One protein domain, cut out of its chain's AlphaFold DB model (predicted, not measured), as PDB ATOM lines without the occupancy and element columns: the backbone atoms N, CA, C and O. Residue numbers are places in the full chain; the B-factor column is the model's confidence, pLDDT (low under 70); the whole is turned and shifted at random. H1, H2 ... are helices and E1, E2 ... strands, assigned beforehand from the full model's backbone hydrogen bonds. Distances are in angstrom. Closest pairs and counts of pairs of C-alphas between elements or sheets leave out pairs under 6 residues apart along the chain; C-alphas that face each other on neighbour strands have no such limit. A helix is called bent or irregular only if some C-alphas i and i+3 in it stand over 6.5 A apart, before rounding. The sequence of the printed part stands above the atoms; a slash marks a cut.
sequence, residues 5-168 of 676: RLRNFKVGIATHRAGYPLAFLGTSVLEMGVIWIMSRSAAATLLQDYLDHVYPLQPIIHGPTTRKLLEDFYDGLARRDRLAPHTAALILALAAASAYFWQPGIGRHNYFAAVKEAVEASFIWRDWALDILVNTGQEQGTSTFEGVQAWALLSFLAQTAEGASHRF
ATOM      1  N   ARG A   5     211.449 201.690 225.506       69.25
ATOM      2  CA  ARG A   5     212.897 201.551 225.274       69.25
ATOM      3  C   ARG A   5     213.240 200.217 224.610       69.25
ATOM      4  O   ARG A   5     212.775 199.165 225.039       69.25
ATOM      5  N   LEU A   6     214.120 200.290 223.616       67.75
ATOM      6  CA  LEU A   6     214.802 199.181 222.956       67.75
ATOM      7  C   LEU A   6     216.281 199.229 223.334       67.75
ATOM      8  O   LEU A   6     217.104 199.767 222.598       67.75
ATOM      9  N   ARG A   7     216.617 198.710 224.519       75.06
ATOM     10  CA  ARG A   7     217.959 198.841 225.114       75.06
ATOM     11  C   ARG A   7     218.444 200.305 225.093       75.06
ATOM     12  O   ARG A   7     217.906 201.124 225.837       75.06
ATOM     13  N   ASN A   8     219.415 200.612 224.230       73.38
ATOM     14  CA  ASN A   8     220.053 201.922 224.083       73.38
ATOM     15  C   ASN A   8     219.194 202.926 223.297       73.38
ATOM     16  O   ASN A   8     219.497 204.116 223.295       73.38
ATOM     17  N   PHE A   9     218.110 202.467 222.669       75.06
ATOM     18  CA  PHE A   9     217.210 203.301 221.886       75.06
ATOM     19  C   PHE A   9     215.943 203.653 222.669       75.06
ATOM     20  O   PHE A   9     215.306 202.807 223.303       75.06
ATOM     21  N   LYS A  10     215.521 204.912 222.589       78.69
ATOM     22  CA  LYS A  10     214.166 205.346 222.938       78.69
ATOM     23  C   LYS A  10     213.248 205.037 221.758       78.69
ATOM     24  O   LYS A  10     213.618 205.303 220.620       78.69
ATOM     25  N   VAL A  11     212.051 204.520 222.016       77.19
ATOM     26  CA  VAL A  11     211.079 204.207 220.957       77.19
ATOM     27  C   VAL A  11     209.871 205.114 221.056       77.19
ATOM     28  O   VAL A  11     209.282 205.240 222.129       77.19
ATOM     29  N   GLY A  12     209.485 205.726 219.940       76.06
ATOM     30  CA  GLY A  12     208.241 206.479 219.788       76.06
ATOM     31  C   GLY A  12     207.361 205.913 218.673       76.06
ATOM     32  O   GLY A  12     207.843 205.194 217.804       76.06
ATOM     33  N   ILE A  13     206.070 206.255 218.691       75.56
ATOM     34  CA  ILE A  13     205.156 205.990 217.569       75.56
ATOM     35  C   ILE A  13     205.121 207.226 216.667       75.56
ATOM     36  O   ILE A  13     204.849 208.328 217.146       75.56
ATOM     37  N   ALA A  14     205.370 207.040 215.373       67.12
ATOM     38  CA  ALA A  14     205.151 208.049 214.349       67.12
ATOM     39  C   ALA A  14     203.640 208.220 214.118       67.12
ATOM     40  O   ALA A  14     202.946 207.287 213.709       67.12
ATOM     41  N   THR A  15     203.107 209.410 214.397       55.44
ATOM     42  CA  THR A  15     201.707 209.744 214.106       55.44
ATOM     43  C   THR A  15     201.586 210.296 212.689       55.44
ATOM     44  O   THR A  15     202.110 211.371 212.402       55.44
ATOM     45  N   HIS A  16     200.875 209.580 211.820       48.19
ATOM     46  CA  HIS A  16     200.578 209.996 210.450       48.19
ATOM     47  C   HIS A  16     199.661 211.238 210.434       48.19
ATOM     48  O   HIS A  16     198.542 211.181 210.949       48.19
ATOM     49  N   ARG A  17     200.096 212.356 209.830       43.22
ATOM     50  CA  ARG A  17     199.197 213.455 209.427       43.22
ATOM     51  C   ARG A  17     198.804 213.247 207.965       43.22
ATOM     52  O   ARG A  17     199.669 213.072 207.114       43.22
ATOM     53  N   ALA A  18     197.503 213.276 207.675       35.97
ATOM     54  CA  ALA A  18     196.992 213.168 206.308       35.97
ATOM     55  C   ALA A  18     197.637 214.234 205.401       35.97
ATOM     56  O   ALA A  18     197.658 215.412 205.755       35.97
ATOM     57  N   GLY A  19     198.186 213.798 204.264       39.69
ATOM     58  CA  GLY A  19     198.894 214.646 203.299       39.69
ATOM     59  C   GLY A  19     200.401 214.800 203.536       39.69
ATOM     60  O   GLY A  19     201.073 215.305 202.648       39.69
ATOM     61  N   TYR A  20     200.927 214.361 204.689       41.47
ATOM     62  CA  TYR A  20     202.358 214.378 205.011       41.47
ATOM     63  C   TYR A  20     202.696 213.341 206.113       41.47
ATOM     64  O   TYR A  20     202.776 213.696 207.296       41.47
ATOM     65  N   PRO A  21     202.965 212.070 205.779       44.00
ATOM     66  CA  PRO A  21     203.490 211.059 206.697       44.00
ATOM     67  C   PRO A  21     204.840 211.466 207.307       44.00
ATOM     68  O   PRO A  21     205.177 210.996 208.390       44.00
ATOM     69  N   LEU A  22     205.594 212.355 206.638       49.09
ATOM     70  CA  LEU A  22     206.953 212.753 207.018       49.09
ATOM     71  C   LEU A  22     207.130 214.243 207.368       49.09
ATOM     72  O   LEU A  22     208.243 214.636 207.690       49.09
ATOM     73  N   ALA A  23     206.083 215.082 207.439       40.66
ATOM     74  CA  ALA A  23     206.254 216.476 207.913       40.66
ATOM     75  C   ALA A  23     206.631 216.587 209.412       40.66
ATOM     76  O   ALA A  23     206.797 217.691 209.926       40.66
ATOM     77  N   PHE A  24     206.781 215.464 210.122       42.88
ATOM     78  CA  PHE A  24     207.397 215.427 211.452       42.88
ATOM     79  C   PHE A  24     208.932 215.336 211.399       42.88
ATOM     80  O   PHE A  24     209.606 215.721 212.349       42.88
ATOM     81  N   LEU A  25     209.492 214.877 210.277       42.59
ATOM     82  CA  LEU A  25     210.922 214.879 210.005       42.59
ATOM     83  C   LEU A  25     211.348 216.268 209.511       42.59
ATOM     84  O   LEU A  25     211.885 216.431 208.419       42.59
ATOM     85  N   GLY A  26     211.106 217.302 210.327       34.81
ATOM     86  CA  GLY A  26     211.910 218.516 210.219       34.81
ATOM     87  C   GLY A  26     213.390 218.134 210.280       34.81
ATOM     88  O   GLY A  26     213.734 217.041 210.724       34.81
ATOM     89  N   THR A  27     214.287 219.025 209.884       38.34
ATOM     90  CA  THR A  27     215.756 218.860 209.910       38.34
ATOM     91  C   THR A  27     216.366 218.432 211.269       38.34
ATOM     92  O   THR A  27     217.583 218.368 211.399       38.34
ATOM     93  N   SER A  28     215.555 218.092 212.276       36.53
ATOM     94  CA  SER A  28     215.917 217.524 213.573       36.53
ATOM     95  C   SER A  28     215.896 215.979 213.645       36.53
ATOM     96  O   SER A  28     215.836 215.439 214.751       36.53
ATOM     97  N   VAL A  29     215.941 215.236 212.528       40.53
ATOM     98  CA  VAL A  29     216.008 213.744 212.502       40.53
ATOM     99  C   VAL A  29     217.394 213.195 212.867       40.53
ATOM    100  O   VAL A  29     217.917 212.301 212.216       40.53
ATOM    101  N   LEU A  30     218.021 213.725 213.911       45.34
ATOM    102  CA  LEU A  30     219.289 213.212 214.438       45.34
ATOM    103  C   LEU A  30     219.363 213.387 215.960       45.34
ATOM    104  O   LEU A  30     220.433 213.645 216.505       45.34
ATOM    105  N   GLU A  31     218.255 213.236 216.695       47.50
ATOM    106  CA  GLU A  31     218.429 212.848 218.100       47.50
ATOM    107  C   GLU A  31     218.975 211.415 218.105       47.50
ATOM    108  O   GLU A  31     218.217 210.448 217.992       47.50
ATOM    109  N   MET A  32     220.307 211.284 218.176       55.00
ATOM    110  CA  MET A  32     220.984 209.998 218.340       55.00
ATOM    111  C   MET A  32     220.268 209.182 219.423       55.00
ATOM    112  O   MET A  32     220.065 209.647 220.546       55.00
ATOM    113  N   GLY A  33     219.884 207.953 219.079       66.19
ATOM    114  CA  GLY A  33     219.262 207.025 220.021       66.19
ATOM    115  C   GLY A  33     217.734 207.084 220.113       66.19
ATOM    116  O   GLY A  33     217.194 206.548 221.081       66.19
ATOM    117  N   VAL A  34     217.011 207.684 219.155       73.75
ATOM    118  CA  VAL A  34     215.538 207.570 219.058       73.75
ATOM    119  C   VAL A  34     215.115 206.847 217.778       73.75
ATOM    120  O   VAL A  34     215.500 207.242 216.685       73.75
ATOM    121  N   ILE A  35     214.274 205.820 217.917       81.00
ATOM    122  CA  ILE A  35     213.668 205.064 216.812       81.00
ATOM    123  C   ILE A  35     212.168 205.343 216.778       81.00
ATOM    124  O   ILE A  35     211.481 205.229 217.799       81.00
ATOM    125  N   TRP A  36     211.646 205.675 215.601       82.25
ATOM    126  CA  TRP A  36     210.215 205.878 215.395       82.25
ATOM    127  C   TRP A  36     209.611 204.682 214.661       82.25
ATOM    128  O   TRP A  36     209.984 204.378 213.537       82.25
ATOM    129  N   ILE A  37     208.656 204.002 215.287       85.31
ATOM    130  CA  ILE A  37     207.897 202.927 214.641       85.31
ATOM    131  C   ILE A  37     206.531 203.450 214.191       85.31
ATOM    132  O   ILE A  37     206.005 204.403 214.766       85.31
ATOM    133  N   MET A  38     205.940 202.862 213.156       89.12
ATOM    134  CA  MET A  38     204.603 203.239 212.688       89.12
ATOM    135  C   MET A  38     203.521 202.923 213.737       89.12
ATOM    136  O   MET A  38     203.778 202.239 214.729       89.12
ATOM    137  N   SER A  39     202.300 203.435 213.566       89.06
ATOM    138  CA  SER A  39     201.183 203.068 214.449       89.06
ATOM    139  C   SER A  39     200.812 201.586 214.300       89.06
ATOM    140  O   SER A  39     201.097 200.973 213.274       89.06
ATOM    141  N   ARG A  40     200.118 201.014 215.295       91.06
ATOM    142  CA  ARG A  40     199.637 199.619 215.246       91.06
ATOM    143  C   ARG A  40     198.815 199.338 213.984       91.06
ATOM    144  O   ARG A  40     199.066 198.365 213.282       91.06
ATOM    145  N   SER A  41     197.873 200.226 213.663       89.31
ATOM    146  CA  SER A  41     197.025 200.095 212.472       89.31
ATOM    147  C   SER A  41     197.830 200.169 211.173       89.31
ATOM    148  O   SER A  41     197.570 199.409 210.241       89.31
ATOM    149  N   ALA A  42     198.830 201.053 211.117       88.19
ATOM    150  CA  ALA A  42     199.727 201.179 209.977       88.19
ATOM    151  C   ALA A  42     200.592 199.924 209.804       88.19
ATOM    152  O   ALA A  42     200.678 199.397 208.702       88.19
ATOM    153  N   ALA A  43     201.170 199.401 210.889       92.06
ATOM    154  CA  ALA A  43     201.961 198.175 210.850       92.06
ATOM    155  C   ALA A  43     201.128 196.974 210.383       92.06
ATOM    156  O   ALA A  43     201.574 196.221 209.524       92.06
ATOM    157  N   ALA A  44     199.899 196.819 210.889       92.56
ATOM    158  CA  ALA A  44     199.000 195.745 210.463       92.56
ATOM    159  C   ALA A  44     198.631 195.846 208.971       92.56
ATOM    160  O   ALA A  44     198.546 194.829 208.282       92.56
ATOM    161  N   THR A  45     198.454 197.074 208.474       90.12
ATOM    162  CA  THR A  45     198.188 197.367 207.059       90.12
ATOM    163  C   THR A  45     199.392 197.015 206.184       90.12
ATOM    164  O   THR A  45     199.251 196.291 205.203       90.12
ATOM    165  N   LEU A  46     200.588 197.470 206.566       91.44
ATOM    166  CA  LEU A  46     201.833 197.199 205.841       91.44
ATOM    167  C   LEU A  46     202.210 195.712 205.879       91.44
ATOM    168  O   LEU A  46     202.738 195.202 204.897       91.44
ATOM    169  N   LEU A  47     201.902 194.998 206.967       94.19
ATOM    170  CA  LEU A  47     202.047 193.543 207.030       94.19
ATOM    171  C   LEU A  47     201.112 192.846 206.035       94.19
ATOM    172  O   LEU A  47     201.529 191.895 205.382       94.19
ATOM    173  N   GLN A  48     199.862 193.296 205.905       91.50
ATOM    174  CA  GLN A  48     198.955 192.714 204.915       91.50
ATOM    175  C   GLN A  48     199.461 192.948 203.489       91.50
ATOM    176  O   GLN A  48     199.474 192.016 202.693       91.50
ATOM    177  N   ASP A  49     199.942 194.157 203.204       88.75
ATOM    178  CA  ASP A  49     200.553 194.511 201.919       88.75
ATOM    179  C   ASP A  49     201.779 193.629 201.609       88.75
ATOM    180  O   ASP A  49     201.908 193.074 200.516       88.75
ATOM    181  N   TYR A  50     202.623 193.379 202.617       92.25
ATOM    182  CA  TYR A  50     203.742 192.443 202.504       92.25
ATOM    183  C   TYR A  50     203.264 191.032 202.138       92.25
ATOM    184  O   TYR A  50     203.821 190.412 201.232       92.25
ATOM    185  N   LEU A  51     202.246 190.515 202.835       92.19
ATOM    186  CA  LEU A  51     201.716 189.166 202.609       92.19
ATOM    187  C   LEU A  51     201.085 189.009 201.220       92.19
ATOM    188  O   LEU A  51     201.230 187.956 200.598       92.19
ATOM    189  N   ASP A  52     200.423 190.054 200.729       86.88
ATOM    190  CA  ASP A  52     199.744 190.039 199.435       86.88
ATOM    191  C   ASP A  52     200.746 190.149 198.265       86.88
ATOM    192  O   ASP A  52     200.517 189.566 197.199       86.88
ATOM    193  N   HIS A  53     201.864 190.868 198.439       83.69
ATOM    194  CA  HIS A  53     202.709 191.285 197.309       83.69
ATOM    195  C   HIS A  53     204.176 190.843 197.392       83.69
ATOM    196  O   HIS A  53     204.760 190.482 196.371       83.69
ATOM    197  N   VAL A  54     204.784 190.810 198.578       88.56
ATOM    198  CA  VAL A  54     206.221 190.509 198.738       88.56
ATOM    199  C   VAL A  54     206.457 189.060 199.162       88.56
ATOM    200  O   VAL A  54     207.308 188.368 198.598       88.56
ATOM    201  N   TYR A  55     205.666 188.572 200.117       92.88
ATOM    202  CA  TYR A  55     205.729 187.212 200.648       92.88
ATOM    203  C   TYR A  55     205.739 186.119 199.560       92.88
ATOM    204  O   TYR A  55     206.562 185.207 199.674       92.88
ATOM    205  N   PRO A  56     204.952 186.200 198.462       91.06
ATOM    206  CA  PRO A  56     204.988 185.181 197.407       91.06
ATOM    207  C   PRO A  56     206.353 185.021 196.715       91.06
ATOM    208  O   PRO A  56     206.585 184.015 196.042       91.06
ATOM    209  N   LEU A  57     207.257 185.999 196.848       89.94
ATOM    210  CA  LEU A  57     208.630 185.931 196.337       89.94
ATOM    211  C   LEU A  57     209.638 185.475 197.404       89.94
ATOM    212  O   LEU A  57     210.697 184.942 197.060       89.94
ATOM    213  N   GLN A  58     209.318 185.667 198.687       90.06
ATOM    214  CA  GLN A  58     210.189 185.368 199.822       90.06
ATOM    215  C   GLN A  58     209.378 184.851 201.032       90.06
ATOM    216  O   GLN A  58     209.192 185.576 202.012       90.06
ATOM    217  N   PRO A  59     208.911 183.588 201.013       93.62
ATOM    218  CA  PRO A  59     208.038 183.047 202.057       93.62
ATOM    219  C   PRO A  59     208.832 182.611 203.303       93.62
ATOM    220  O   PRO A  59     208.916 181.432 203.634       93.62
ATOM    221  N   ILE A  60     209.466 183.567 203.990       94.69
ATOM    222  CA  ILE A  60     210.326 183.325 205.169       94.69
ATOM    223  C   ILE A  60     209.649 183.646 206.512       94.69
ATOM    224  O   ILE A  60     210.271 183.527 207.571       94.69
ATOM    225  N   ILE A  61     208.384 184.060 206.472       95.06
ATOM    226  CA  ILE A  61     207.539 184.323 207.642       95.06
ATOM    227  C   ILE A  61     206.279 183.450 207.592       95.06
ATOM    228  O   ILE A  61     206.022 182.809 206.579       95.06
ATOM    229  N   HIS A  62     205.492 183.442 208.668       93.94
ATOM    230  CA  HIS A  62     204.152 182.848 208.696       93.94
ATOM    231  C   HIS A  62     203.148 183.944 209.032       93.94
ATOM    232  O   HIS A  62     203.232 184.536 210.111       93.94
ATOM    233  N   GLY A  63     202.207 184.226 208.127       93.00
ATOM    234  CA  GLY A  63     201.284 185.362 208.259       93.00
ATOM    235  C   GLY A  63     200.565 185.445 209.619       93.00
ATOM    236  O   GLY A  63     200.664 186.485 210.283       93.00
ATOM    237  N   PRO A  64     199.887 184.375 210.080       91.81
ATOM    238  CA  PRO A  64     199.230 184.338 211.389       91.81
ATOM    239  C   PRO A  64     200.180 184.601 212.566       91.81
ATOM    240  O   PRO A  64     199.894 185.451 213.415       91.81
ATOM    241  N   THR A  65     201.342 183.939 212.598       92.12
ATOM    242  CA  THR A  65     202.328 184.099 213.683       92.12
ATOM    243  C   THR A  65     202.902 185.512 213.709       92.12
ATOM    244  O   THR A  65     202.992 186.118 214.774       92.12
ATOM    245  N   THR A  66     203.239 186.072 212.547       95.44
ATOM    246  CA  THR A  66     203.773 187.435 212.441       95.44
ATOM    247  C   THR A  66     202.742 188.482 212.857       95.44
ATOM    248  O   THR A  66     203.104 189.461 213.507       95.44
ATOM    249  N   ARG A  67     201.452 188.271 212.561       95.88
ATOM    250  CA  ARG A  67     200.381 189.168 213.018       95.88
ATOM    251  C   ARG A  67     200.255 189.169 214.539       95.88
ATOM    252  O   ARG A  67     200.166 190.239 215.132       95.88
ATOM    253  N   LYS A  68     200.297 187.993 215.169       94.50
ATOM    254  CA  LYS A  68     200.285 187.882 216.633       94.50
ATOM    255  C   LYS A  68     201.498 188.576 217.259       94.50
ATOM    256  O   LYS A  68     201.344 189.376 218.169       94.50
ATOM    257  N   LEU A  69     202.685 188.327 216.710       94.94
ATOM    258  CA  LEU A  69     203.937 188.942 217.152       94.94
ATOM    259  C   LEU A  69     203.909 190.476 217.051       94.94
ATOM    260  O   LEU A  69     204.446 191.164 217.920       94.94
ATOM    261  N   LEU A  70     203.254 191.019 216.024       95.94
ATOM    262  CA  LEU A  70     203.018 192.453 215.884       95.94
ATOM    263  C   LEU A  70     202.097 192.980 216.993       95.94
ATOM    264  O   LEU A  70     202.440 193.974 217.632       95.94
ATOM    265  N   GLU A  71     200.961 192.329 217.249       95.56
ATOM    266  CA  GLU A  71     200.042 192.736 218.323       95.56
ATOM    267  C   GLU A  71     200.727 192.715 219.696       95.56
ATOM    268  O   GLU A  71     200.705 193.724 220.407       95.56
ATOM    269  N   ASP A  72     201.436 191.628 220.011       94.94
ATOM    270  CA  ASP A  72     202.177 191.467 221.267       94.94
ATOM    271  C   ASP A  72     203.230 192.577 221.449       94.94
ATOM    272  O   ASP A  72     203.387 193.135 222.542       94.94
ATOM    273  N   PHE A  73     203.926 192.958 220.369       94.31
ATOM    274  CA  PHE A  73     204.889 194.059 220.386       94.31
ATOM    275  C   PHE A  73     204.228 195.400 220.737       94.31
ATOM    276  O   PHE A  73     204.734 196.142 221.586       94.31
ATOM    277  N   TYR A  74     203.093 195.727 220.111       94.00
ATOM    278  CA  TYR A  74     202.395 196.986 220.383       94.00
ATOM    279  C   TYR A  74     201.691 197.002 221.742       94.00
ATOM    280  O   TYR A  74     201.550 198.080 222.326       94.00
ATOM    281  N   ASP A  75     201.251 195.856 222.257       93.31
ATOM    282  CA  ASP A  75     200.734 195.731 223.622       93.31
ATOM    283  C   ASP A  75     201.842 195.999 224.645       93.31
ATOM    284  O   ASP A  75     201.664 196.813 225.555       93.31
ATOM    285  N   GLY A  76     203.023 195.403 224.448       90.44
ATOM    286  CA  GLY A  76     204.205 195.693 225.262       90.44
ATOM    287  C   GLY A  76     204.608 197.169 225.203       90.44
ATOM    288  O   GLY A  76     204.920 197.778 226.229       90.44
ATOM    289  N   LEU A  77     204.531 197.790 224.021       88.12
ATOM    290  CA  LEU A  77     204.849 199.210 223.843       88.12
ATOM    291  C   LEU A  77     203.861 200.108 224.598       88.12
ATOM    292  O   LEU A  77     204.280 201.082 225.224       88.12
ATOM    293  N   ALA A  78     202.568 199.773 224.586       88.44
ATOM    294  CA  ALA A  78     201.544 200.505 225.330       88.44
ATOM    295  C   ALA A  78     201.736 200.389 226.853       88.44
ATOM    296  O   ALA A  78     201.551 201.371 227.575       88.44
ATOM    297  N   ARG A  79     202.169 199.216 227.334       88.25
ATOM    298  CA  ARG A  79     202.490 198.965 228.750       88.25
ATOM    299  C   ARG A  79     203.842 199.533 229.197       88.25
ATOM    300  O   ARG A  79     204.111 199.573 230.393       88.25
ATOM    301  N   ARG A  80     204.656 200.045 228.263       82.25
ATOM    302  CA  ARG A  80     206.046 200.494 228.480       82.25
ATOM    303  C   ARG A  80     206.976 199.373 228.963       82.25
ATOM    304  O   ARG A  80     207.915 199.625 229.721       82.25
ATOM    305  N   ASP A  81     206.721 198.153 228.499       80.94
ATOM    306  CA  ASP A  81     207.525 196.973 228.807       80.94
ATOM    307  C   ASP A  81     208.913 197.045 228.135       80.94
ATOM    308  O   ASP A  81     209.177 197.866 227.248       80.94
ATOM    309  N   ARG A  82     209.827 196.152 228.540       77.69
ATOM    310  CA  ARG A  82     211.065 195.908 227.785       77.69
ATOM    311  C   ARG A  82     210.711 195.225 226.465       77.69
ATOM    312  O   ARG A  82     210.265 194.084 226.457       77.69
ATOM    313  N   LEU A  83     210.937 195.929 225.362       84.62
ATOM    314  CA  LEU A  83     210.606 195.459 224.020       84.62
ATOM    315  C   LEU A  83     211.709 194.567 223.443       84.62
ATOM    316  O   LEU A  83     212.896 194.807 223.679       84.62
ATOM    317  N   ALA A  84     211.314 193.573 222.646       87.50
ATOM    318  CA  ALA A  84     212.233 192.727 221.894       87.50
ATOM    319  C   ALA A  84     212.810 193.504 220.688       87.50
ATOM    320  O   ALA A  84     212.053 193.866 219.782       87.50
ATOM    321  N   PRO A  85     214.132 193.773 220.631       89.62
ATOM    322  CA  PRO A  85     214.710 194.587 219.558       89.62
ATOM    323  C   PRO A  85     214.596 193.963 218.177       89.62
ATOM    324  O   PRO A  85     214.155 194.616 217.239       89.62
ATOM    325  N   HIS A  86     214.903 192.678 218.062       91.81
ATOM    326  CA  HIS A  86     214.823 191.971 216.791       91.81
ATOM    327  C   HIS A  86     213.395 191.896 216.231       91.81
ATOM    328  O   HIS A  86     213.209 191.958 215.020       91.81
ATOM    329  N   THR A  87     212.378 191.869 217.098       93.94
ATOM    330  CA  THR A  87     210.972 192.007 216.697       93.94
ATOM    331  C   THR A  87     210.686 193.381 216.090       93.94
ATOM    332  O   THR A  87     210.060 193.465 215.037       93.94
ATOM    333  N   ALA A  88     211.184 194.461 216.699       93.56
ATOM    334  CA  ALA A  88     211.057 195.802 216.123       93.56
ATOM    335  C   ALA A  88     211.779 195.913 214.771       93.56
ATOM    336  O   ALA A  88     211.228 196.480 213.829       93.56
ATOM    337  N   ALA A  89     212.981 195.335 214.660       95.06
ATOM    338  CA  ALA A  89     213.730 195.290 213.407       95.06
ATOM    339  C   ALA A  89     212.966 194.531 212.311       95.06
ATOM    340  O   ALA A  89     212.911 194.997 211.176       95.06
ATOM    341  N   LEU A  90     212.319 193.411 212.652       97.25
ATOM    342  CA  LEU A  90     211.479 192.661 211.720       97.25
ATOM    343  C   LEU A  90     210.266 193.480 211.255       97.25
ATOM    344  O   LEU A  90     210.010 193.545 210.057       97.25
ATOM    345  N   ILE A  91     209.551 194.147 212.170       97.19
ATOM    346  CA  ILE A  91     208.405 195.008 211.820       97.19
ATOM    347  C   ILE A  91     208.845 196.137 210.876       97.19
ATOM    348  O   ILE A  91     208.194 196.378 209.860       97.19
ATOM    349  N   LEU A  92     209.968 196.800 211.175       96.19
ATOM    350  CA  LEU A  92     210.533 197.850 210.325       96.19
ATOM    351  C   LEU A  92     210.965 197.315 208.954       96.19
ATOM    352  O   LEU A  92     210.699 197.965 207.948       96.19
ATOM    353  N   ALA A  93     211.579 196.131 208.888       97.56
ATOM    354  CA  ALA A  93     211.985 195.511 207.627       97.56
ATOM    355  C   ALA A  93     210.778 195.114 206.754       97.56
ATOM    356  O   ALA A  93     210.800 195.340 205.545       97.56
ATOM    357  N   LEU A  94     209.706 194.583 207.356       96.88
ATOM    358  CA  LEU A  94     208.440 194.286 206.669       96.88
ATOM    359  C   LEU A  94     207.806 195.564 206.116       96.88
ATOM    360  O   LEU A  94     207.472 195.630 204.936       96.88
ATOM    361  N   ALA A  95     207.719 196.604 206.947       94.81
ATOM    362  CA  ALA A  95     207.220 197.911 206.543       94.81
ATOM    363  C   ALA A  95     208.063 198.525 205.413       94.81
ATOM    364  O   ALA A  95     207.510 199.057 204.451       94.81
ATOM    365  N   ALA A  96     209.394 198.418 205.501       94.19
ATOM    366  CA  ALA A  96     210.314 198.897 204.476       94.19
ATOM    367  C   ALA A  96     210.100 198.178 203.142       94.19
ATOM    368  O   ALA A  96     210.122 198.827 202.095       94.19
ATOM    369  N   ALA A  97     209.853 196.867 203.175       93.25
ATOM    370  CA  ALA A  97     209.583 196.091 201.976       93.25
ATOM    371  C   ALA A  97     208.281 196.522 201.302       93.25
ATOM    372  O   ALA A  97     208.300 196.872 200.123       93.25
ATOM    373  N   SER A  98     207.182 196.584 202.055       91.56
ATOM    374  CA  SER A  98     205.889 197.051 201.544       91.56
ATOM    375  C   SER A  98     205.996 198.455 200.943       91.56
ATOM    376  O   SER A  98     205.587 198.692 199.812       91.56
ATOM    377  N   ALA A  99     206.659 199.381 201.644       89.94
ATOM    378  CA  ALA A  99     206.851 200.749 201.165       89.94
ATOM    379  C   ALA A  99     207.708 200.837 199.890       89.94
ATOM    380  O   ALA A  99     207.406 201.627 198.996       89.94
ATOM    381  N   TYR A 100     208.751 200.008 199.768       88.06
ATOM    382  CA  TYR A 100     209.619 199.999 198.587       88.06
ATOM    383  C   TYR A 100     208.855 199.626 197.315       88.06
ATOM    384  O   TYR A 100     209.039 200.239 196.256       88.06
ATOM    385  N   PHE A 101     207.989 198.620 197.420       84.25
ATOM    386  CA  PHE A 101     207.229 198.099 196.290       84.25
ATOM    387  C   PHE A 101     205.871 198.757 196.082       84.25
ATOM    388  O   PHE A 101     205.205 198.445 195.090       84.25
ATOM    389  N   TRP A 102     205.484 199.663 196.975       85.12
ATOM    390  CA  TRP A 102     204.203 200.339 196.925       85.12
ATOM    391  C   TRP A 102     203.989 201.071 195.593       85.12
ATOM    392  O   TRP A 102     204.879 201.772 195.089       85.12
ATOM    393  N   GLN A 103     202.772 200.937 195.057       74.38
ATOM    394  CA  GLN A 103     202.299 201.667 193.886       74.38
ATOM    395  C   GLN A 103     200.900 202.264 194.120       74.38
ATOM    396  O   GLN A 103     200.048 201.613 194.736       74.38
ATOM    397  N   PRO A 104     200.629 203.475 193.592       73.81
ATOM    398  CA  PRO A 104     199.296 204.065 193.622       73.81
ATOM    399  C   PRO A 104     198.267 203.163 192.929       73.81
ATOM    400  O   PRO A 104     198.528 202.630 191.855       73.81
ATOM    401  N   GLY A 105     197.086 203.005 193.532       65.62
ATOM    402  CA  GLY A 105     195.946 202.311 192.911       65.62
ATOM    403  C   GLY A 105     196.031 200.781 192.857       65.62
ATOM    404  O   GLY A 105     195.072 200.147 192.426       65.62
ATOM    405  N   ILE A 106     197.139 200.189 193.305       61.38
ATOM    406  CA  ILE A 106     197.389 198.740 193.231       61.38
ATOM    407  C   ILE A 106     197.326 198.075 194.616       61.38
ATOM    408  O   ILE A 106     196.937 196.913 194.725       61.38
ATOM    409  N   GLY A 107     197.600 198.824 195.687       55.59
ATOM    410  CA  GLY A 107     197.393 198.357 197.057       55.59
ATOM    411  C   GLY A 107     195.932 198.474 197.505       55.59
ATOM    412  O   GLY A 107     195.226 199.421 197.157       55.59
ATOM    413  N   ARG A 108     195.490 197.566 198.385       55.19
ATOM    414  CA  ARG A 108     194.204 197.704 199.109       55.19
ATOM    415  C   ARG A 108     194.168 198.939 200.018       55.19
ATOM    416  O   ARG A 108     193.102 199.327 200.500       55.19
ATOM    417  N   HIS A 109     195.330 199.541 200.272       58.59
ATOM    418  CA  HIS A 109     195.518 200.580 201.269       58.59
ATOM    419  C   HIS A 109     196.373 201.735 200.721       58.59
ATOM    420  O   HIS A 109     197.566 201.589 200.453       58.59
ATOM    421  N   ASN A 110     195.763 202.917 200.596       65.88
ATOM    422  CA  ASN A 110     196.437 204.164 200.216       65.88
ATOM    423  C   ASN A 110     197.177 204.758 201.424       65.88
ATOM    424  O   ASN A 110     196.744 205.755 201.999       65.88
ATOM    425  N   TYR A 111     198.251 204.092 201.857       72.94
ATOM    426  CA  TYR A 111     199.051 204.552 202.996       72.94
ATOM    427  C   TYR A 111     199.965 205.730 202.635       72.94
ATOM    428  O   TYR A 111     200.177 206.616 203.457       72.94
ATOM    429  N   PHE A 112     200.484 205.748 201.407       80.81
ATOM    430  CA  PHE A 112     201.348 206.813 200.905       80.81
ATOM    431  C   PHE A 112     200.584 207.697 199.917       80.81
ATOM    432  O   PHE A 112     199.753 207.218 199.144       80.81
ATOM    433  N   ALA A 113     200.863 208.996 199.944       80.62
ATOM    434  CA  ALA A 113     200.331 209.970 199.000       80.62
ATOM    435  C   ALA A 113     201.085 209.924 197.663       80.62
ATOM    436  O   ALA A 113     200.503 210.203 196.615       80.62
ATOM    437  N   ALA A 114     202.373 209.572 197.691       80.94
ATOM    438  CA  ALA A 114     203.211 209.516 196.502       80.94
ATOM    439  C   ALA A 114     204.246 208.389 196.560       80.94
ATOM    440  O   ALA A 114     204.735 207.996 197.617       80.94
ATOM    441  N   VAL A 115     204.661 207.934 195.377       80.62
ATOM    442  CA  VAL A 115     205.731 206.941 195.201       80.62
ATOM    443  C   VAL A 115     207.022 207.359 195.906       80.62
ATOM    444  O   VAL A 115     207.643 206.548 196.587       80.62
ATOM    445  N   LYS A 116     207.426 208.622 195.731       81.75
ATOM    446  CA  LYS A 116     208.678 209.156 196.276       81.75
ATOM    447  C   LYS A 116     208.720 209.029 197.798       81.75
ATOM    448  O   LYS A 116     209.712 208.589 198.360       81.75
ATOM    449  N   GLU A 117     207.609 209.359 198.438       83.69
ATOM    450  CA  GLU A 117     207.438 209.281 199.884       83.69
ATOM    451  C   GLU A 117     207.496 207.839 200.401       83.69
ATOM    452  O   GLU A 117     208.132 207.581 201.421       83.69
ATOM    453  N   ALA A 118     206.888 206.888 199.687       85.88
ATOM    454  CA  ALA A 118     206.972 205.472 200.039       85.88
ATOM    455  C   ALA A 118     208.426 204.961 199.994       85.88
ATOM    456  O   ALA A 118     208.884 204.272 200.907       85.88
ATOM    457  N   VAL A 119     209.186 205.359 198.969       83.50
ATOM    458  CA  VAL A 119     210.609 205.008 198.835       83.50
ATOM    459  C   VAL A 119     211.454 205.645 199.944       83.50
ATOM    460  O   VAL A 119     212.285 204.964 200.543       83.50
ATOM    461  N   GLU A 120     211.227 206.919 200.269       84.00
ATOM    462  CA  GLU A 120     211.916 207.594 201.379       84.00
ATOM    463  C   GLU A 120     211.640 206.900 202.722       84.00
ATOM    464  O   GLU A 120     212.574 206.607 203.473       84.00
ATOM    465  N   ALA A 121     210.378 206.556 203.002       87.44
ATOM    466  CA  ALA A 121     210.006 205.806 204.200       87.44
ATOM    467  C   ALA A 121     210.681 204.425 204.250       87.44
ATOM    468  O   ALA A 121     211.181 204.023 205.303       87.44
ATOM    469  N   SER A 122     210.753 203.727 203.111       90.38
ATOM    470  CA  SER A 122     211.445 202.442 202.999       90.38
ATOM    471  C   SER A 122     212.912 202.535 203.420       90.38
ATOM    472  O   SER A 122     213.369 201.737 204.242       90.38
ATOM    473  N   PHE A 123     213.645 203.534 202.918       86.81
ATOM    474  CA  PHE A 123     215.057 203.708 203.257       86.81
ATOM    475  C   PHE A 123     215.276 204.036 204.733       86.81
ATOM    476  O   PHE A 123     216.149 203.437 205.359       86.81
ATOM    477  N   ILE A 124     214.446 204.906 205.310       87.00
ATOM    478  CA  ILE A 124     214.532 205.258 206.732       87.00
ATOM    479  C   ILE A 124     214.283 204.030 207.616       87.00
ATOM    480  O   ILE A 124     215.058 203.748 208.530       87.00
ATOM    481  N   TRP A 125     213.222 203.265 207.347       93.06
ATOM    482  CA  TRP A 125     212.904 202.072 208.137       93.06
ATOM    483  C   TRP A 125     213.947 200.968 207.975       93.06
ATOM    484  O   TRP A 125     214.261 200.284 208.949       93.06
ATOM    485  N   ARG A 126     214.533 200.832 206.779       91.38
ATOM    486  CA  ARG A 126     215.668 199.938 206.522       91.38
ATOM    487  C   ARG A 126     216.873 200.298 207.390       91.38
ATOM    488  O   ARG A 126     217.475 199.402 207.979       91.38
ATOM    489  N   ASP A 127     217.219 201.580 207.464       89.00
ATOM    490  CA  ASP A 127     218.378 202.039 208.230       89.00
ATOM    491  C   ASP A 127     218.141 201.881 209.740       89.00
ATOM    492  O   ASP A 127     218.996 201.333 210.431       89.00
ATOM    493  N   TRP A 128     216.944 202.194 210.250       91.69
ATOM    494  CA  TRP A 128     216.607 201.923 211.656       91.69
ATOM    495  C   TRP A 128     216.590 200.434 212.003       91.69
ATOM    496  O   TRP A 128     217.049 200.054 213.080       91.69
ATOM    497  N   ALA A 129     216.071 199.575 211.121       93.62
ATOM    498  CA  ALA A 129     216.121 198.132 211.332       93.62
ATOM    499  C   ALA A 129     217.575 197.649 211.425       93.62
ATOM    500  O   ALA A 129     217.915 196.895 212.336       93.62
ATOM    501  N   LEU A 130     218.442 198.124 210.526       91.38
ATOM    502  CA  LEU A 130     219.866 197.800 210.531       91.38
ATOM    503  C   LEU A 130     220.561 198.290 211.809       91.38
ATOM    504  O   LEU A 130     221.299 197.523 212.425       91.38
ATOM    505  N   ASP A 131     220.280 199.518 212.245       88.12
ATOM    506  CA  ASP A 131     220.822 200.072 213.486       88.12
ATOM    507  C   ASP A 131     220.434 199.230 214.700       88.12
ATOM    508  O   ASP A 131     221.272 198.981 215.568       88.12
ATOM    509  N   ILE A 132     219.190 198.746 214.766       89.31
ATOM    510  CA  ILE A 132     218.775 197.831 215.832       89.31
ATOM    511  C   ILE A 132     219.599 196.546 215.769       89.31
ATOM    512  O   ILE A 132     220.154 196.132 216.786       89.31
ATOM    513  N   LEU A 133     219.694 195.913 214.598       89.81
ATOM    514  CA  LEU A 133     220.373 194.623 214.451       89.81
ATOM    515  C   LEU A 133     221.862 194.706 214.814       89.81
ATOM    516  O   LEU A 133     222.365 193.854 215.543       89.81
ATOM    517  N   VAL A 134     222.558 195.751 214.361       86.56
ATOM    518  CA  VAL A 134     223.995 195.936 214.612       86.56
ATOM    519  C   VAL A 134     224.265 196.316 216.068       86.56
ATOM    520  O   VAL A 134     225.165 195.765 216.700       86.56
ATOM    521  N   ASN A 135     223.472 197.231 216.631       81.62
ATOM    522  CA  ASN A 135     223.783 197.834 217.929       81.62
ATOM    523  C   ASN A 135     223.147 197.113 219.127       81.62
ATOM    524  O   ASN A 135     223.389 197.502 220.270       81.62
ATOM    525  N   THR A 136     222.333 196.074 218.907       76.38
ATOM    526  CA  THR A 136     221.720 195.298 220.003       76.38
ATOM    527  C   THR A 136     222.266 193.874 220.163       76.38
ATOM    528  O   THR A 136     221.974 193.252 221.183       76.38
ATOM    529  N   GLY A 137     223.107 193.387 219.239       57.00
ATOM    530  CA  GLY A 137     223.636 192.009 219.227       57.00
ATOM    531  C   GLY A 137     224.923 191.738 220.033       57.00
ATOM    532  O   GLY A 137     225.347 190.592 220.133       57.00
ATOM    533  N   GLN A 138     225.568 192.756 220.614       54.31
ATOM    534  CA  GLN A 138     226.941 192.648 221.156       54.31
ATOM    535  C   GLN A 138     227.074 191.992 222.550       54.31
ATOM    536  O   GLN A 138     228.186 191.707 222.985       54.31
ATOM    537  N   GLU A 139     225.983 191.700 223.264       50.91
ATOM    538  CA  GLU A 139     226.055 191.011 224.565       50.91
ATOM    539  C   GLU A 139     225.666 189.532 224.404       50.91
ATOM    540  O   GLU A 139     224.489 189.225 224.279       50.91
ATOM    541  N   GLN A 140     226.669 188.642 224.375       44.62
ATOM    542  CA  GLN A 140     226.598 187.172 224.521       44.62
ATOM    543  C   GLN A 140     225.498 186.431 223.714       44.62
ATOM    544  O   GLN A 140     224.455 186.076 224.251       44.62
ATOM    545  N   GLY A 141     225.770 186.098 222.442       54.09
ATOM    546  CA  GLY A 141     225.084 185.002 221.720       54.09
ATOM    547  C   GLY A 141     223.590 185.203 221.412       54.09
ATOM    548  O   GLY A 141     222.802 184.273 221.561       54.09
ATOM    549  N   THR A 142     223.186 186.410 221.009       63.91
ATOM    550  CA  THR A 142     221.787 186.894 221.033       63.91
ATOM    551  C   THR A 142     221.020 186.854 219.707       63.91
ATOM    552  O   THR A 142     219.960 187.484 219.609       63.91
ATOM    553  N   SER A 143     221.490 186.129 218.687       77.38
ATOM    554  CA  SER A 143     220.709 185.957 217.456       77.38
ATOM    555  C   SER A 143     219.339 185.353 217.787       77.38
ATOM    556  O   SER A 143     219.245 184.305 218.413       77.38
ATOM    557  N   THR A 144     218.265 186.037 217.395       91.25
ATOM    558  CA  THR A 144     216.877 185.561 217.546       91.25
ATOM    559  C   THR A 144     216.313 185.185 216.187       91.25
ATOM    560  O   THR A 144     216.840 185.604 215.153       91.25
ATOM    561  N   PHE A 145     215.241 184.398 216.171       93.19
ATOM    562  CA  PHE A 145     214.618 183.969 214.925       93.19
ATOM    563  C   PHE A 145     214.142 185.167 214.088       93.19
ATOM    564  O   PHE A 145     214.445 185.261 212.899       93.19
ATOM    565  N   GLU A 146     213.518 186.141 214.746       95.19
ATOM    566  CA  GLU A 146     213.087 187.414 214.166       95.19
ATOM    567  C   GLU A 146     214.274 188.227 213.641       95.19
ATOM    568  O   GLU A 146     214.170 188.888 212.611       95.19
ATOM    569  N   GLY A 147     215.422 188.155 214.320       94.94
ATOM    570  CA  GLY A 147     216.657 188.801 213.884       94.94
ATOM    571  C   GLY A 147     217.174 188.216 212.573       94.94
ATOM    572  O   GLY A 147     217.525 188.967 211.665       94.94
ATOM    573  N   VAL A 148     217.156 186.885 212.432       96.62
ATOM    574  CA  VAL A 148     217.511 186.214 211.171       96.62
ATOM    575  C   VAL A 148     216.533 186.593 210.058       96.62
ATOM    576  O   VAL A 148     216.968 186.903 208.949       96.62
ATOM    577  N   GLN A 149     215.227 186.621 210.350       97.25
ATOM    578  CA  GLN A 149     214.205 187.058 209.390       97.25
ATOM    579  C   GLN A 149     214.439 188.501 208.935       97.25
ATOM    580  O   GLN A 149     214.407 188.773 207.735       97.25
ATOM    581  N   ALA A 150     214.729 189.410 209.868       97.38
ATOM    582  CA  ALA A 150     215.018 190.804 209.563       97.38
ATOM    583  C   ALA A 150     216.278 190.941 208.690       97.38
ATOM    584  O   ALA A 150     216.223 191.605 207.658       97.38
ATOM    585  N   TRP A 151     217.384 190.263 209.025       97.12
ATOM    586  CA  TRP A 151     218.591 190.259 208.185       97.12
ATOM    587  C   TRP A 151     218.320 189.736 206.770       97.12
ATOM    588  O   TRP A 151     218.729 190.365 205.792       97.12
ATOM    589  N   ALA A 152     217.612 188.610 206.649       97.31
ATOM    590  CA  ALA A 152     217.275 188.014 205.358       97.31
ATOM    591  C   ALA A 152     216.359 188.926 204.521       97.31
ATOM    592  O   ALA A 152     216.533 189.038 203.306       97.31
ATOM    593  N   LEU A 153     215.413 189.621 205.155       96.81
ATOM    594  CA  LEU A 153     214.514 190.552 204.475       96.81
ATOM    595  C   LEU A 153     215.230 191.837 204.032       96.81
ATOM    596  O   LEU A 153     215.046 192.286 202.901       96.81
ATOM    597  N   LEU A 154     216.102 192.400 204.873       96.38
ATOM    598  CA  LEU A 154     216.935 193.549 204.499       96.38
ATOM    599  C   LEU A 154     217.906 193.190 203.367       96.38
ATOM    600  O   LEU A 154     218.121 194.001 202.467       96.38
ATOM    601  N   SER A 155     218.466 191.976 203.388       94.88
ATOM    602  CA  SER A 155     219.284 191.448 202.295       94.88
ATOM    603  C   SER A 155     218.477 191.374 200.994       94.88
ATOM    604  O   SER A 155     218.908 191.927 199.986       94.88
ATOM    605  N   PHE A 156     217.272 190.802 201.014       91.62
ATOM    606  CA  PHE A 156     216.392 190.769 199.841       91.62
ATOM    607  C   PHE A 156     216.042 192.168 199.309       91.62
ATOM    608  O   PHE A 156     216.053 192.390 198.095       91.62
ATOM    609  N   LEU A 157     215.781 193.131 200.196       89.88
ATOM    610  CA  LEU A 157     215.521 194.512 199.793       89.88
ATOM    611  C   LEU A 157     216.737 195.169 199.147       89.88
ATOM    612  O   LEU A 157     216.595 195.796 198.102       89.88
ATOM    613  N   ALA A 158     217.928 194.997 199.725       87.94
ATOM    614  CA  ALA A 158     219.163 195.496 199.127       87.94
ATOM    615  C   ALA A 158     219.418 194.846 197.761       87.94
ATOM    616  O   ALA A 158     219.711 195.551 196.804       87.94
ATOM    617  N   GLN A 159     219.204 193.530 197.635       83.62
ATOM    618  CA  GLN A 159     219.307 192.835 196.351       83.62
ATOM    619  C   GLN A 159     218.369 193.434 195.305       83.62
ATOM    620  O   GLN A 159     218.713 193.568 194.133       83.62
ATOM    621  N   THR A 160     217.157 193.761 195.734       81.56
ATOM    622  CA  THR A 160     216.135 194.263 194.836       81.56
ATOM    623  C   THR A 160     216.389 195.709 194.422       81.56
ATOM    624  O   THR A 160     216.168 196.050 193.264       81.56
ATOM    625  N   ALA A 161     216.869 196.544 195.341       78.19
ATOM    626  CA  ALA A 161     217.110 197.955 195.080       78.19
ATOM    627  C   ALA A 161     218.449 198.230 194.384       78.19
ATOM    628  O   ALA A 161     218.533 199.162 193.594       78.19
ATOM    629  N   GLU A 162     219.477 197.437 194.677       75.75
ATOM    630  CA  GLU A 162     220.875 197.740 194.332       75.75
ATOM    631  C   GLU A 162     221.548 196.602 193.540       75.75
ATOM    632  O   GLU A 162     222.708 196.714 193.155       75.75
ATOM    633  N   GLY A 163     220.863 195.474 193.316       76.19
ATOM    634  CA  GLY A 163     221.457 194.288 192.698       76.19
ATOM    635  C   GLY A 163     222.435 193.558 193.628       76.19
ATOM    636  O   GLY A 163     222.261 193.510 194.845       76.19
ATOM    637  N   ALA A 164     223.478 192.939 193.068       75.06
ATOM    638  CA  ALA A 164     224.471 192.166 193.826       75.06
ATOM    639  C   ALA A 164     225.495 193.067 194.557       75.06
ATOM    640  O   ALA A 164     226.708 192.937 194.370       75.06
ATOM    641  N   SER A 165     225.007 193.999 195.381       81.12
ATOM    642  CA  SER A 165     225.816 195.053 195.990       81.12
ATOM    643  C   SER A 165     226.686 194.623 197.164       81.12
ATOM    644  O   SER A 165     226.492 193.562 197.759       81.12
ATOM    645  N   HIS A 166     227.679 195.448 197.522       84.00
ATOM    646  CA  HIS A 166     228.455 195.235 198.752       84.00
ATOM    647  C   HIS A 166     227.534 195.197 199.979       84.00
ATOM    648  O   HIS A 166     227.665 194.307 200.819       84.00
ATOM    649  N   ARG A 167     226.557 196.116 200.051       86.12
ATOM    650  CA  ARG A 167     225.552 196.146 201.119       86.12
ATOM    651  C   ARG A 167     224.740 194.856 201.124       86.12
ATOM    652  O   ARG A 167     224.627 194.227 202.170       86.12
ATOM    653  N   PHE A 168     224.249 194.411 199.971       87.88
ATOM    654  CA  PHE A 168     223.550 193.134 199.859       87.88
ATOM    655  C   PHE A 168     224.393 191.948 200.363       87.88
ATOM    656  O   PHE A 168     223.912 191.190 201.207       87.88
TER     657      PHE A 168
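AT A GLANCE: This is residues 5 to 168 of the 676 residues of the protein "Fungal_trans domain-containing protein" of Myceliophthora thermophila (strain ATCC 42464 / BCRC 31852 / DSM 1799) (UniProt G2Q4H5). What is the main picture? H3 runs through the middle and packs side by side with H4 and H5 in an up-and-down bundle, each helix running against the one before it, while the helical hairpin of H1 and H2 crosses H3 at steep tilts. A small sheet of E1 and E2 lies near H3 and H4, with E2 the nearer strand. What is it made of, and how large is it? The printed part has 164 residues, with named elements in the order E1, E2, H1, H2, H3, H4, H5; the sheet E1, E2 is parallel and the class is mostly helix. It is compact, with a radius of gyration of the C-alphas of 15.0 A and spans of 45 by 33 by 33 A.

HOW THE PARTS SIT: How do the strands pair? E1, residues 9 to 13, and E2, residues 34 to 37, are parallel neighbours at 36 degrees; N 35 and O 10, 2.8 A apart, are within hydrogen-bond range. The closest C-alphas of E2 and H4, residues 115 to 136, are those of Ile 35 and Trp 128, 6.7 A apart. How do the next helices stand? H1, residues 40 to 57, and H2, residues 63 to 79, form a hairpin with a shallow tilt of 24 degrees, closest at C-alphas Arg 40 and Tyr 74, 6.4 A. H1 touches H3, residues 85 to 101, at a steep tilt of 66 degrees, closest at C-alphas Tyr 50 and Ser 98, 5.2 A. H2 touches H3 with residues 69 to 73 alone, at a steep tilt of 59 degrees, closest at C-alphas Leu 70 and Ile 91, 7.2 A. What surrounds the hub, H3? H4 touches it at a shallow tilt of 21 degrees, opposite ways, closest at C-alphas Ala 96 and Ser 122, 4.0 A. H5, residues 145 to 162, touches it at a shallow tilt of 28 degrees, the same way, closest at C-alphas Leu 90 and Ala 150, 4.5 A. Are the helix backbones complete? In H2, H3, H4 and H5 every O i to N i+4 pair is within hydrogen-bond range; in H1 11 of 14 are.

IN THESE COORDINATES: Where do the strands lie? E1 begins at C-alpha 9, (217.210, 203.301, 221.886), and spans 13.1 A; E2 spans 10.0 A. How long are the helices? H1 spans 25.0 A, H2 24.6 A, H3 24.7 A, H4 31.7 A and H5 25.6 A, ending at C-alpha 162, (220.875, 197.740, 194.332). H1 has a kink of 46 degrees near residue 51 and is only just irregular: C-alphas 52 and 55 are 6.7 A apart.

THE WHOLE: How far does it reach? The two C-alphas farthest apart are those of Gly 105 and Gln 140, 46.6 A, and the printed part has no cut. Which links are long, and where is confidence low? The links E1 to E2 and H3 to H4 are long, and pLDDT is under 70 in residues 5 to 6, 14 to 33, 105 to 110 and 137 to 142.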